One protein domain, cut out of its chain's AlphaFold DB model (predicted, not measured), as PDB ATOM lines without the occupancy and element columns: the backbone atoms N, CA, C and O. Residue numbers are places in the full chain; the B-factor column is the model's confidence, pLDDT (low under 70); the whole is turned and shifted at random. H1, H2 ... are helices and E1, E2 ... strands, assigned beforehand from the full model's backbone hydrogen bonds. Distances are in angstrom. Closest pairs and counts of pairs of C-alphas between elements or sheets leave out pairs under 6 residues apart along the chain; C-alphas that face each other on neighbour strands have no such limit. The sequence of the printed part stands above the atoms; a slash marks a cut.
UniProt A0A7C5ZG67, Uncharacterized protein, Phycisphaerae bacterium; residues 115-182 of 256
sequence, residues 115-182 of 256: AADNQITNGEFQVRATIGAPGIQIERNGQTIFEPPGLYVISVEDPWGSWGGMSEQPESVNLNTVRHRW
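This is residues 115 to 182 of the 256 residues of an uncharacterized protein of Phycisphaerae bacterium (UniProt A0A7C5ZG67). With little regular structure, the domain is drawn out in a row: the small sheet E1 E2 E3 at one end, then the strand pair E4 and E5, then loops with short H1 at the other end. The printed part has 68 residues, mostly strand in class, with 24 in named elements, in the order E1 E2 E3 E4 H1 E5; both sheets are antiparallel. It is extended, radius of gyration of the C-alphas 16.9 A, spans 48 by 23 by 19 A.

E1, residues 119 to 121, E2, 125 to 128, and E3, 135 to 140, form a meander, two hairpins of antiparallel neighbours. Within hydrogen-bond range are N 120 and O 127, 3.0 A, and N 126 and O 139, 2.9 A. E4, residues 154 to 156, is apart from E3 and antiparallel to E5, residues 178 to 181; N 155 and O 180 are 2.9 A apart. H1, residues 170 to 173, is not on the three-strand sheet; too short for O i to N i+4 pairs, it has one O i to N i+3 pair, within range.

E3 is 16.4 A long, E2 10.0 A. E1 begins at C-alpha 119 (-7.262, -5.691, 12.874); E5 ends at C-alpha 181 (8.814, -9.603, -1.433).

The farthest C-alphas, of Ala 116 and Ser 167, are 49.3 A apart. The printed part has no cut; the links E3 to E4 and E4 to H1 are long. No printed residue is under 70 in pLDDT.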
ATOM      1  N   ALA A 115     -10.275  -5.519  19.007       76.38
ATOM      2  CA  ALA A 115      -9.698  -6.472  18.081       76.38
ATOM      3  C   ALA A 115     -10.789  -7.074  17.185       76.38
ATOM      4  O   ALA A 115     -11.857  -7.501  17.638       76.38
ATOM      5  N   ALA A 116     -10.497  -7.116  15.895       75.75
ATOM      6  CA  ALA A 116     -11.233  -7.833  14.872       75.75
ATOM      7  C   ALA A 116     -10.261  -8.741  14.125       75.75
ATOM      8  O   ALA A 116      -9.059  -8.669  14.311       75.75
ATOM      9  N   ASP A 117     -10.780  -9.595  13.265       75.12
ATOM     10  CA  ASP A 117     -10.075 -10.763  12.747       75.12
ATOM     11  C   ASP A 117      -8.708 -10.499  12.147       75.12
ATOM     12  O   ASP A 117      -7.790 -11.310  12.207       75.12
ATOM     13  N   ASN A 118      -8.577  -9.326  11.567       82.38
ATOM     14  CA  ASN A 118      -7.394  -8.924  10.865       82.38
ATOM     15  C   ASN A 118      -6.950  -7.518  11.273       82.38
ATOM     16  O   ASN A 118      -6.261  -6.834  10.518       82.38
ATOM     17  N   GLN A 119      -7.400  -7.068  12.447       86.31
ATOM     18  CA  GLN A 119      -7.262  -5.691  12.874       86.31
ATOM     19  C   GLN A 119      -7.190  -5.563  14.395       86.31
ATOM     20  O   GLN A 119      -7.979  -6.160  15.118       86.31
ATOM     21  N   ILE A 120      -6.323  -4.678  14.873       82.69
ATOM     22  CA  ILE A 120      -6.356  -4.180  16.250       82.69
ATOM     23  C   ILE A 120      -6.440  -2.653  16.244       82.69
ATOM     24  O   ILE A 120      -6.005  -1.994  15.296       82.69
ATOM     25  N   THR A 121      -7.044  -2.081  17.278       84.69
ATOM     26  CA  THR A 121      -7.143  -0.633  17.476       84.69
ATOM     27  C   THR A 121      -7.021  -0.290  18.950       84.69
ATOM     28  O   THR A 121      -7.406  -1.091  19.800       84.69
ATOM     29  N   ASN A 122      -6.504   0.898  19.252       77.31
ATOM     30  CA  ASN A 122      -6.578   1.506  20.583       77.31
ATOM     31  C   ASN A 122      -7.411   2.803  20.598       77.31
ATOM     32  O   ASN A 122      -7.339   3.561  21.561       77.31
ATOM     33  N   GLY A 123      -8.167   3.068  19.528       82.31
ATOM     34  CA  GLY A 123      -8.952   4.291  19.330       82.31
ATOM     35  C   GLY A 123      -8.210   5.382  18.551       82.31
ATOM     36  O   GLY A 123      -8.822   6.050  17.722       82.31
ATOM     37  N   GLU A 124      -6.895   5.511  18.742       84.50
ATOM     38  CA  GLU A 124      -6.043   6.452  17.996       84.50
ATOM     39  C   GLU A 124      -5.363   5.773  16.802       84.50
ATOM     40  O   GLU A 124      -5.346   6.308  15.695       84.50
ATOM     41  N   PHE A 125      -4.811   4.582  17.019       83.50
ATOM     42  CA  PHE A 125      -4.147   3.779  16.006       83.50
ATOM     43  C   PHE A 125      -5.031   2.627  15.570       83.50
ATOM     44  O   PHE A 125      -5.656   1.960  16.392       83.50
ATOM     45  N   GLN A 126      -5.004   2.347  14.273       90.06
ATOM     46  CA  GLN A 126      -5.593   1.163  13.677       90.06
ATOM     47  C   GLN A 126      -4.513   0.407  12.907       90.06
ATOM     48  O   GLN A 126      -3.863   0.965  12.030       90.06
ATOM     49  N   VAL A 127      -4.341  -0.874  13.221       88.25
ATOM     50  CA  VAL A 127      -3.417  -1.773  12.524       88.25
ATOM     51  C   VAL A 127      -4.244  -2.829  11.820       88.25
ATOM     52  O   VAL A 127      -5.053  -3.488  12.469       88.25
ATOM     53  N   ARG A 128      -4.054  -2.998  10.510       91.56
ATOM     54  CA  ARG A 128      -4.787  -3.959   9.681       91.56
ATOM     55  C   ARG A 128      -3.827  -4.799   8.850       91.56
ATOM     56  O   ARG A 128      -3.010  -4.268   8.103       91.56
ATOM     57  N   ALA A 129      -3.977  -6.113   8.925       87.94
ATOM     58  CA  ALA A 129      -3.264  -7.068   8.090       87.94
ATOM     59  C   ALA A 129      -4.267  -7.762   7.165       87.94
ATOM     60  O   ALA A 129      -5.320  -8.198   7.610       87.94
ATOM     61  N   THR A 130      -3.979  -7.879   5.874       89.88
ATOM     62  CA  THR A 130      -4.887  -8.540   4.923       89.88
ATOM     63  C   THR A 130      -4.153  -9.695   4.273       89.88
ATOM     64  O   THR A 130      -3.091  -9.492   3.696       89.88
ATOM     65  N   ILE A 131      -4.710 -10.905   4.349       88.06
ATOM     66  CA  ILE A 131      -4.121 -12.081   3.697       88.06
ATOM     67  C   ILE A 131      -4.014 -11.828   2.187       88.06
ATOM     68  O   ILE A 131      -4.930 -11.297   1.559       88.06
ATOM     69  N   GLY A 132      -2.866 -12.171   1.613       88.50
ATOM     70  CA  GLY A 132      -2.463 -11.881   0.243       88.50
ATOM     71  C   GLY A 132      -1.848 -10.493   0.051       88.50
ATOM     72  O   GLY A 132      -1.162 -10.281  -0.948       88.50
ATOM     73  N   ALA A 133      -2.037  -9.556   0.987       91.31
ATOM     74  CA  ALA A 133      -1.463  -8.226   0.855       91.31
ATOM     75  C   ALA A 133       0.056  -8.245   1.107       91.31
ATOM     76  O   ALA A 133       0.547  -9.017   1.936       91.31
ATOM     77  N   PRO A 134       0.811  -7.380   0.414       92.12
ATOM     78  CA  PRO A 134       2.257  -7.268   0.591       92.12
ATOM     79  C   PRO A 134       2.680  -6.626   1.918       92.12
ATOM     80  O   PRO A 134       3.845  -6.734   2.277       92.12
ATOM     81  N   GLY A 135       1.778  -5.967   2.653       89.50
ATOM     82  CA  GLY A 135       2.124  -5.266   3.889       89.50
ATOM     83  C   GLY A 135       0.941  -5.000   4.816       89.50
ATOM     84  O   GLY A 135      -0.223  -5.190   4.458       89.50
ATOM     85  N   ILE A 136       1.274  -4.578   6.033       90.75
ATOM     86  CA  ILE A 136       0.360  -4.205   7.111       90.75
ATOM     87  C   ILE A 136       0.053  -2.711   6.992       90.75
ATOM     88  O   ILE A 136       0.960  -1.882   6.913       90.75
ATOM     89  N   GLN A 137      -1.229  -2.364   7.008       93.00
ATOM     90  CA  GLN A 137      -1.687  -0.981   7.005       93.00
ATOM     91  C   GLN A 137      -1.760  -0.460   8.433       93.00
ATOM     92  O   GLN A 137      -2.301  -1.127   9.319       93.00
ATOM     93  N   ILE A 138      -1.207   0.729   8.652       89.06
ATOM     94  CA  ILE A 138      -1.239   1.400   9.946       89.06
ATOM     95  C   ILE A 138      -1.784   2.803   9.721       89.06
ATOM     96  O   ILE A 138      -1.228   3.577   8.939       89.06
ATOM     97  N   GLU A 139      -2.872   3.112  10.411       90.44
ATOM     98  CA  GLU A 139      -3.515   4.418  10.406       90.44
ATOM     99  C   GLU A 139      -3.439   5.039  11.799       90.44
ATOM    100  O   GLU A 139      -3.530   4.339  12.810       90.44
ATOM    101  N   ARG A 140      -3.316   6.364  11.848       88.38
ATOM    102  CA  ARG A 140      -3.458   7.172  13.059       88.38
ATOM    103  C   ARG A 140      -4.558   8.196  12.826       88.38
ATOM    104  O   ARG A 140      -4.463   8.986  11.894       88.38
ATOM    105  N   ASN A 141      -5.601   8.189  13.650       88.50
ATOM    106  CA  ASN A 141      -6.767   9.068  13.510       88.50
ATOM    107  C   ASN A 141      -7.375   9.034  12.091       88.50
ATOM    108  O   ASN A 141      -7.741  10.066  11.532       88.50
ATOM    109  N   GLY A 142      -7.430   7.839  11.490       88.12
ATOM    110  CA  GLY A 142      -7.933   7.613  10.129       88.12
ATOM    111  C   GLY A 142      -6.995   8.060   9.001       88.12
ATOM    112  O   GLY A 142      -7.386   8.009   7.839       88.12
ATOM    113  N   GLN A 143      -5.776   8.512   9.310       88.50
ATOM    114  CA  GLN A 143      -4.761   8.861   8.315       88.50
ATOM    115  C   GLN A 143      -3.719   7.752   8.200       88.50
ATOM    116  O   GLN A 143      -3.119   7.352   9.200       88.50
ATOM    117  N   THR A 144      -3.471   7.276   6.982       90.81
ATOM    118  CA  THR A 144      -2.439   6.272   6.710       90.81
ATOM    119  C   THR A 144      -1.049   6.818   7.041       90.81
ATOM    120  O   THR A 144      -0.679   7.900   6.591       90.81
ATOM    121  N   ILE A 145      -0.266   6.059   7.813       87.69
ATOM    122  CA  ILE A 145       1.100   6.438   8.212       87.69
ATOM    123  C   ILE A 145       2.121   6.098   7.118       87.69
ATOM    124  O   ILE A 145       3.098   6.821   6.935       87.69
ATOM    125  N   PHE A 146       1.900   5.000   6.396       82.81
ATOM    126  CA  PHE A 146       2.808   4.490   5.371       82.81
ATOM    127  C   PHE A 146       2.117   4.457   4.011       82.81
ATOM    128  O   PHE A 146       1.008   3.940   3.891       82.81
ATOM    129  N   GLU A 147       2.783   4.950   2.969       86.81
ATOM    130  CA  GLU A 147       2.307   4.759   1.598       86.81
ATOM    131  C   GLU A 147       2.157   3.259   1.270       86.81
ATOM    132  O   GLU A 147       2.818   2.412   1.888       86.81
ATOM    133  N   PRO A 148       1.297   2.886   0.300       86.62
ATOM    134  CA  PRO A 148       1.192   1.503  -0.143       86.62
ATOM    135  C   PRO A 148       2.576   0.910  -0.470       86.62
ATOM    136  O   PRO A 148       3.363   1.549  -1.168       86.62
ATOM    137  N   PRO A 149       2.893  -0.314  -0.005       88.62
ATOM    138  CA  PRO A 149       1.984  -1.319   0.552       88.62
ATOM    139  C   PRO A 149       1.808  -1.302   2.083       88.62
ATOM    140  O   PRO A 149       1.238  -2.250   2.624       88.62
ATOM    141  N   GLY A 150       2.271  -0.266   2.785       91.50
ATOM    142  CA  GLY A 150       2.279  -0.198   4.248       91.50
ATOM    143  C   GLY A 150       3.614  -0.646   4.852       91.50
ATOM    144  O   GLY A 150       4.666  -0.452   4.251       91.50
ATOM    145  N   LEU A 151       3.586  -1.270   6.031       87.81
ATOM    146  CA  LEU A 151       4.745  -1.931   6.640       87.81
ATOM    147  C   LEU A 151       4.904  -3.338   6.044       87.81
ATOM    148  O   LEU A 151       4.027  -4.182   6.219       87.81
ATOM    149  N   TYR A 152       6.008  -3.608   5.349       90.00
ATOM    150  CA  TYR A 152       6.221  -4.871   4.634       90.00
ATOM    151  C   TYR A 152       7.623  -5.440   4.832       90.00
ATOM    152  O   TYR A 152       8.542  -4.745   5.263       90.00
ATOM    153  N   VAL A 153       7.773  -6.722   4.495       90.25
ATOM    154  CA  VAL A 153       9.030  -7.464   4.621       90.25
ATOM    155  C   VAL A 153       9.581  -7.791   3.238       90.25
ATOM    156  O   VAL A 153       8.870  -8.249   2.337       90.25
ATOM    157  N   ILE A 154      10.882  -7.570   3.086       93.50
ATOM    158  CA  ILE A 154      11.666  -7.989   1.927       93.50
ATOM    159  C   ILE A 154      12.836  -8.847   2.386       93.50
ATOM    160  O   ILE A 154      13.357  -8.672   3.484       93.50
ATOM    161  N   SER A 155      13.264  -9.752   1.517       94.25
ATOM    162  CA  SER A 155      14.576 -10.382   1.618       94.25
ATOM    163  C   SER A 155      15.473  -9.760   0.567       94.25
ATOM    164  O   SER A 155      15.089  -9.683  -0.602       94.25
ATOM    165  N   VAL A 156      16.654  -9.330   0.986       94.19
ATOM    166  CA  VAL A 156      17.684  -8.767   0.116       94.19
ATOM    167  C   VAL A 156      18.841  -9.747  -0.002       94.19
ATOM    168  O   VAL A 156      19.017 -10.625   0.840       94.19
ATOM    169  N   GLU A 157      19.588  -9.638  -1.087       93.88
ATOM    170  CA  GLU A 157      20.837 -10.359  -1.250       93.88
ATOM    171  C   GLU A 157      21.919  -9.745  -0.374       93.88
ATOM    172  O   GLU A 157      22.146  -8.538  -0.426       93.88
ATOM    173  N   ASP A 158      22.603 -10.603   0.375       92.38
ATOM    174  CA  ASP A 158      23.816 -10.266   1.102       92.38
ATOM    175  C   ASP A 158      24.966 -11.144   0.584       92.38
ATOM    176  O   ASP A 158      25.103 -12.294   1.014       92.38
ATOM    177  N   PRO A 159      25.773 -10.653  -0.374       91.19
ATOM    178  CA  PRO A 159      26.911 -11.407  -0.889       91.19
ATOM    179  C   PRO A 159      28.124 -11.367   0.056       91.19
ATOM    180  O   PRO A 159      29.100 -12.078  -0.184       91.19
ATOM    181  N   TRP A 160      28.085 -10.546   1.109       89.12
ATOM    182  CA  TRP A 160      29.203 -10.313   2.025       89.12
ATOM    183  C   TRP A 160      29.087 -11.146   3.308       89.12
ATOM    184  O   TRP A 160      30.094 -11.468   3.942       89.12
ATOM    185  N   GLY A 161      27.864 -11.547   3.664       85.38
ATOM    186  CA  GLY A 161      27.570 -12.348   4.843       85.38
ATOM    187  C   GLY A 161      27.809 -11.580   6.145       85.38
ATOM    188  O   GLY A 161      27.939 -10.361   6.169       85.38
ATOM    189  N   SER A 162      27.919 -12.305   7.263       86.00
ATOM    190  CA  SER A 162      27.950 -11.715   8.615       86.00
ATOM    191  C   SER A 162      29.115 -10.757   8.902       86.00
ATOM    192  O   SER A 162      29.084 -10.071   9.919       86.00
ATOM    193  N   TRP A 163      30.140 -10.728   8.047       84.69
ATOM    194  CA  TRP A 163      31.312  -9.861   8.195       84.69
ATOM    195  C   TRP A 163      31.199  -8.551   7.412       84.69
ATOM    196  O   TRP A 163      31.983  -7.638   7.657       84.69
ATOM    197  N   GLY A 164      30.240  -8.454   6.487       89.44
ATOM    198  CA  GLY A 164      30.124  -7.314   5.589       89.44
ATOM    199  C   GLY A 164      31.363  -7.121   4.707       89.44
ATOM    200  O   GLY A 164      32.223  -7.993   4.556       89.44
ATOM    201  N   GLY A 165      31.443  -5.950   4.085       89.88
ATOM    202  CA  GLY A 165      32.619  -5.533   3.340       89.88
ATOM    203  C   GLY A 165      33.639  -4.957   4.307       89.88
ATOM    204  O   GLY A 165      33.393  -3.930   4.929       89.88
ATOM    205  N   MET A 166      34.814  -5.581   4.405       88.38
ATOM    206  CA  MET A 166      35.897  -5.142   5.303       88.38
ATOM    207  C   MET A 166      36.386  -3.710   5.046       88.38
ATOM    208  O   MET A 166      37.108  -3.145   5.862       88.38
ATOM    209  N   SER A 167      36.048  -3.138   3.892       91.44
ATOM    210  CA  SER A 167      36.383  -1.757   3.539       91.44
ATOM    211  C   SER A 167      35.146  -0.865   3.448       91.44
ATOM    212  O   SER A 167      35.232   0.200   2.845       91.44
ATOM    213  N   GLU A 168      34.013  -1.316   3.996       88.00
ATOM    214  CA  GLU A 168      32.732  -0.604   4.016       88.00
ATOM    215  C   GLU A 168      32.332  -0.067   2.636       88.00
ATOM    216  O   GLU A 168      31.860   1.062   2.488       88.00
ATOM    217  N   GLN A 169      32.533  -0.874   1.587       91.06
ATOM    218  CA  GLN A 169      32.110  -0.490   0.244       91.06
ATOM    219  C   GLN A 169      30.602  -0.196   0.252       91.06
ATOM    220  O   GLN A 169      29.860  -0.897   0.954       91.06
ATOM    221  N   PRO A 170      30.112   0.786  -0.523       89.44
ATOM    222  CA  PRO A 170      28.699   1.156  -0.520       89.44
ATOM    223  C   PRO A 170      27.739  -0.026  -0.710       89.44
ATOM    224  O   PRO A 170      26.682  -0.057  -0.084       89.44
ATOM    225  N   GLU A 171      28.120  -1.013  -1.522       88.19
ATOM    226  CA  GLU A 171      27.360  -2.231  -1.825       88.19
ATOM    227  C   GLU A 171      27.366  -3.257  -0.684       88.19
ATOM    228  O   GLU A 171      26.557  -4.181  -0.677       88.19
ATOM    229  N   SER A 172      28.292  -3.121   0.263       88.69
ATOM    230  CA  SER A 172      28.367  -3.947   1.470       88.69
ATOM    231  C   SER A 172      27.594  -3.366   2.652       88.69
ATOM    232  O   SER A 172      27.189  -4.099   3.546       88.69
ATOM    233  N   VAL A 173      27.351  -2.053   2.625       86.62
ATOM    234  CA  VAL A 173      26.553  -1.334   3.625       86.62
ATOM    235  C   VAL A 173      25.086  -1.259   3.198       86.62
ATOM    236  O   VAL A 173      24.185  -1.393   4.024       86.62
ATOM    237  N   ASN A 174      24.825  -1.068   1.901       89.44
ATOM    238  CA  ASN A 174      23.479  -0.881   1.362       89.44
ATOM    239  C   ASN A 174      23.042  -2.097   0.538       89.44
ATOM    240  O   ASN A 174      23.239  -2.159  -0.679       89.44
ATOM    241  N   LEU A 175      22.402  -3.056   1.204       89.44
ATOM    242  CA  LEU A 175      21.866  -4.263   0.573       89.44
ATOM    243  C   LEU A 175      20.567  -3.953  -0.189       89.44
ATOM    244  O   LEU A 175      19.460  -4.152   0.307       89.44
ATOM    245  N   ASN A 176      20.705  -3.438  -1.409       90.50
ATOM    246  CA  ASN A 176      19.575  -2.934  -2.200       90.50
ATOM    247  C   ASN A 176      18.976  -3.963  -3.176       90.50
ATOM    248  O   ASN A 176      17.910  -3.729  -3.753       90.50
ATOM    249  N   THR A 177      19.629  -5.109  -3.376       93.50
ATOM    250  CA  THR A 177      19.158  -6.133  -4.316       93.50
ATOM    251  C   THR A 177      18.078  -6.994  -3.669       93.50
ATOM    252  O   THR A 177      18.362  -7.971  -2.982       93.50
ATOM    253  N   VAL A 178      16.810  -6.644  -3.889       95.00
ATOM    254  CA  VAL A 178      15.661  -7.408  -3.377       95.00
ATOM    255  C   VAL A 178      15.548  -8.763  -4.083       95.00
ATOM    256  O   VAL A 178      15.357  -8.824  -5.296       95.00
ATOM    257  N   ARG A 179      15.595  -9.855  -3.314       96.12
ATOM    258  CA  ARG A 179      15.370 -11.234  -3.780       96.12
ATOM    259  C   ARG A 179      13.910 -11.653  -3.667       96.12
ATOM    260  O   ARG A 179      13.368 -12.244  -4.597       96.12
ATOM    261  N   HIS A 180      13.262 -11.320  -2.551       95.31
ATOM    262  CA  HIS A 180      11.873 -11.696  -2.303       95.31
ATOM    263  C   HIS A 180      11.087 -10.550  -1.682       95.31
ATOM    264  O   HIS A 180      11.587  -9.818  -0.830       95.31
ATOM    265  N   ARG A 181       9.822 -10.436  -2.088       93.31
ATOM    266  CA  ARG A 181       8.814  -9.603  -1.433       93.31
ATOM    267  C   ARG A 181       7.807 -10.533  -0.787       93.31
ATOM    268  O   ARG A 181       7.272 -11.414  -1.458       93.31
ATOM    269  N   TRP A 182       7.606 -10.362   0.508       91.94
ATOM    270  CA  TRP A 182       6.739 -11.236   1.278       91.94
ATOM    271  C   TRP A 182       5.292 -10.768   1.149       91.94
ATOM    272  O   TRP A 182       5.021  -9.590   0.916       91.94
TER     273      TRP A 182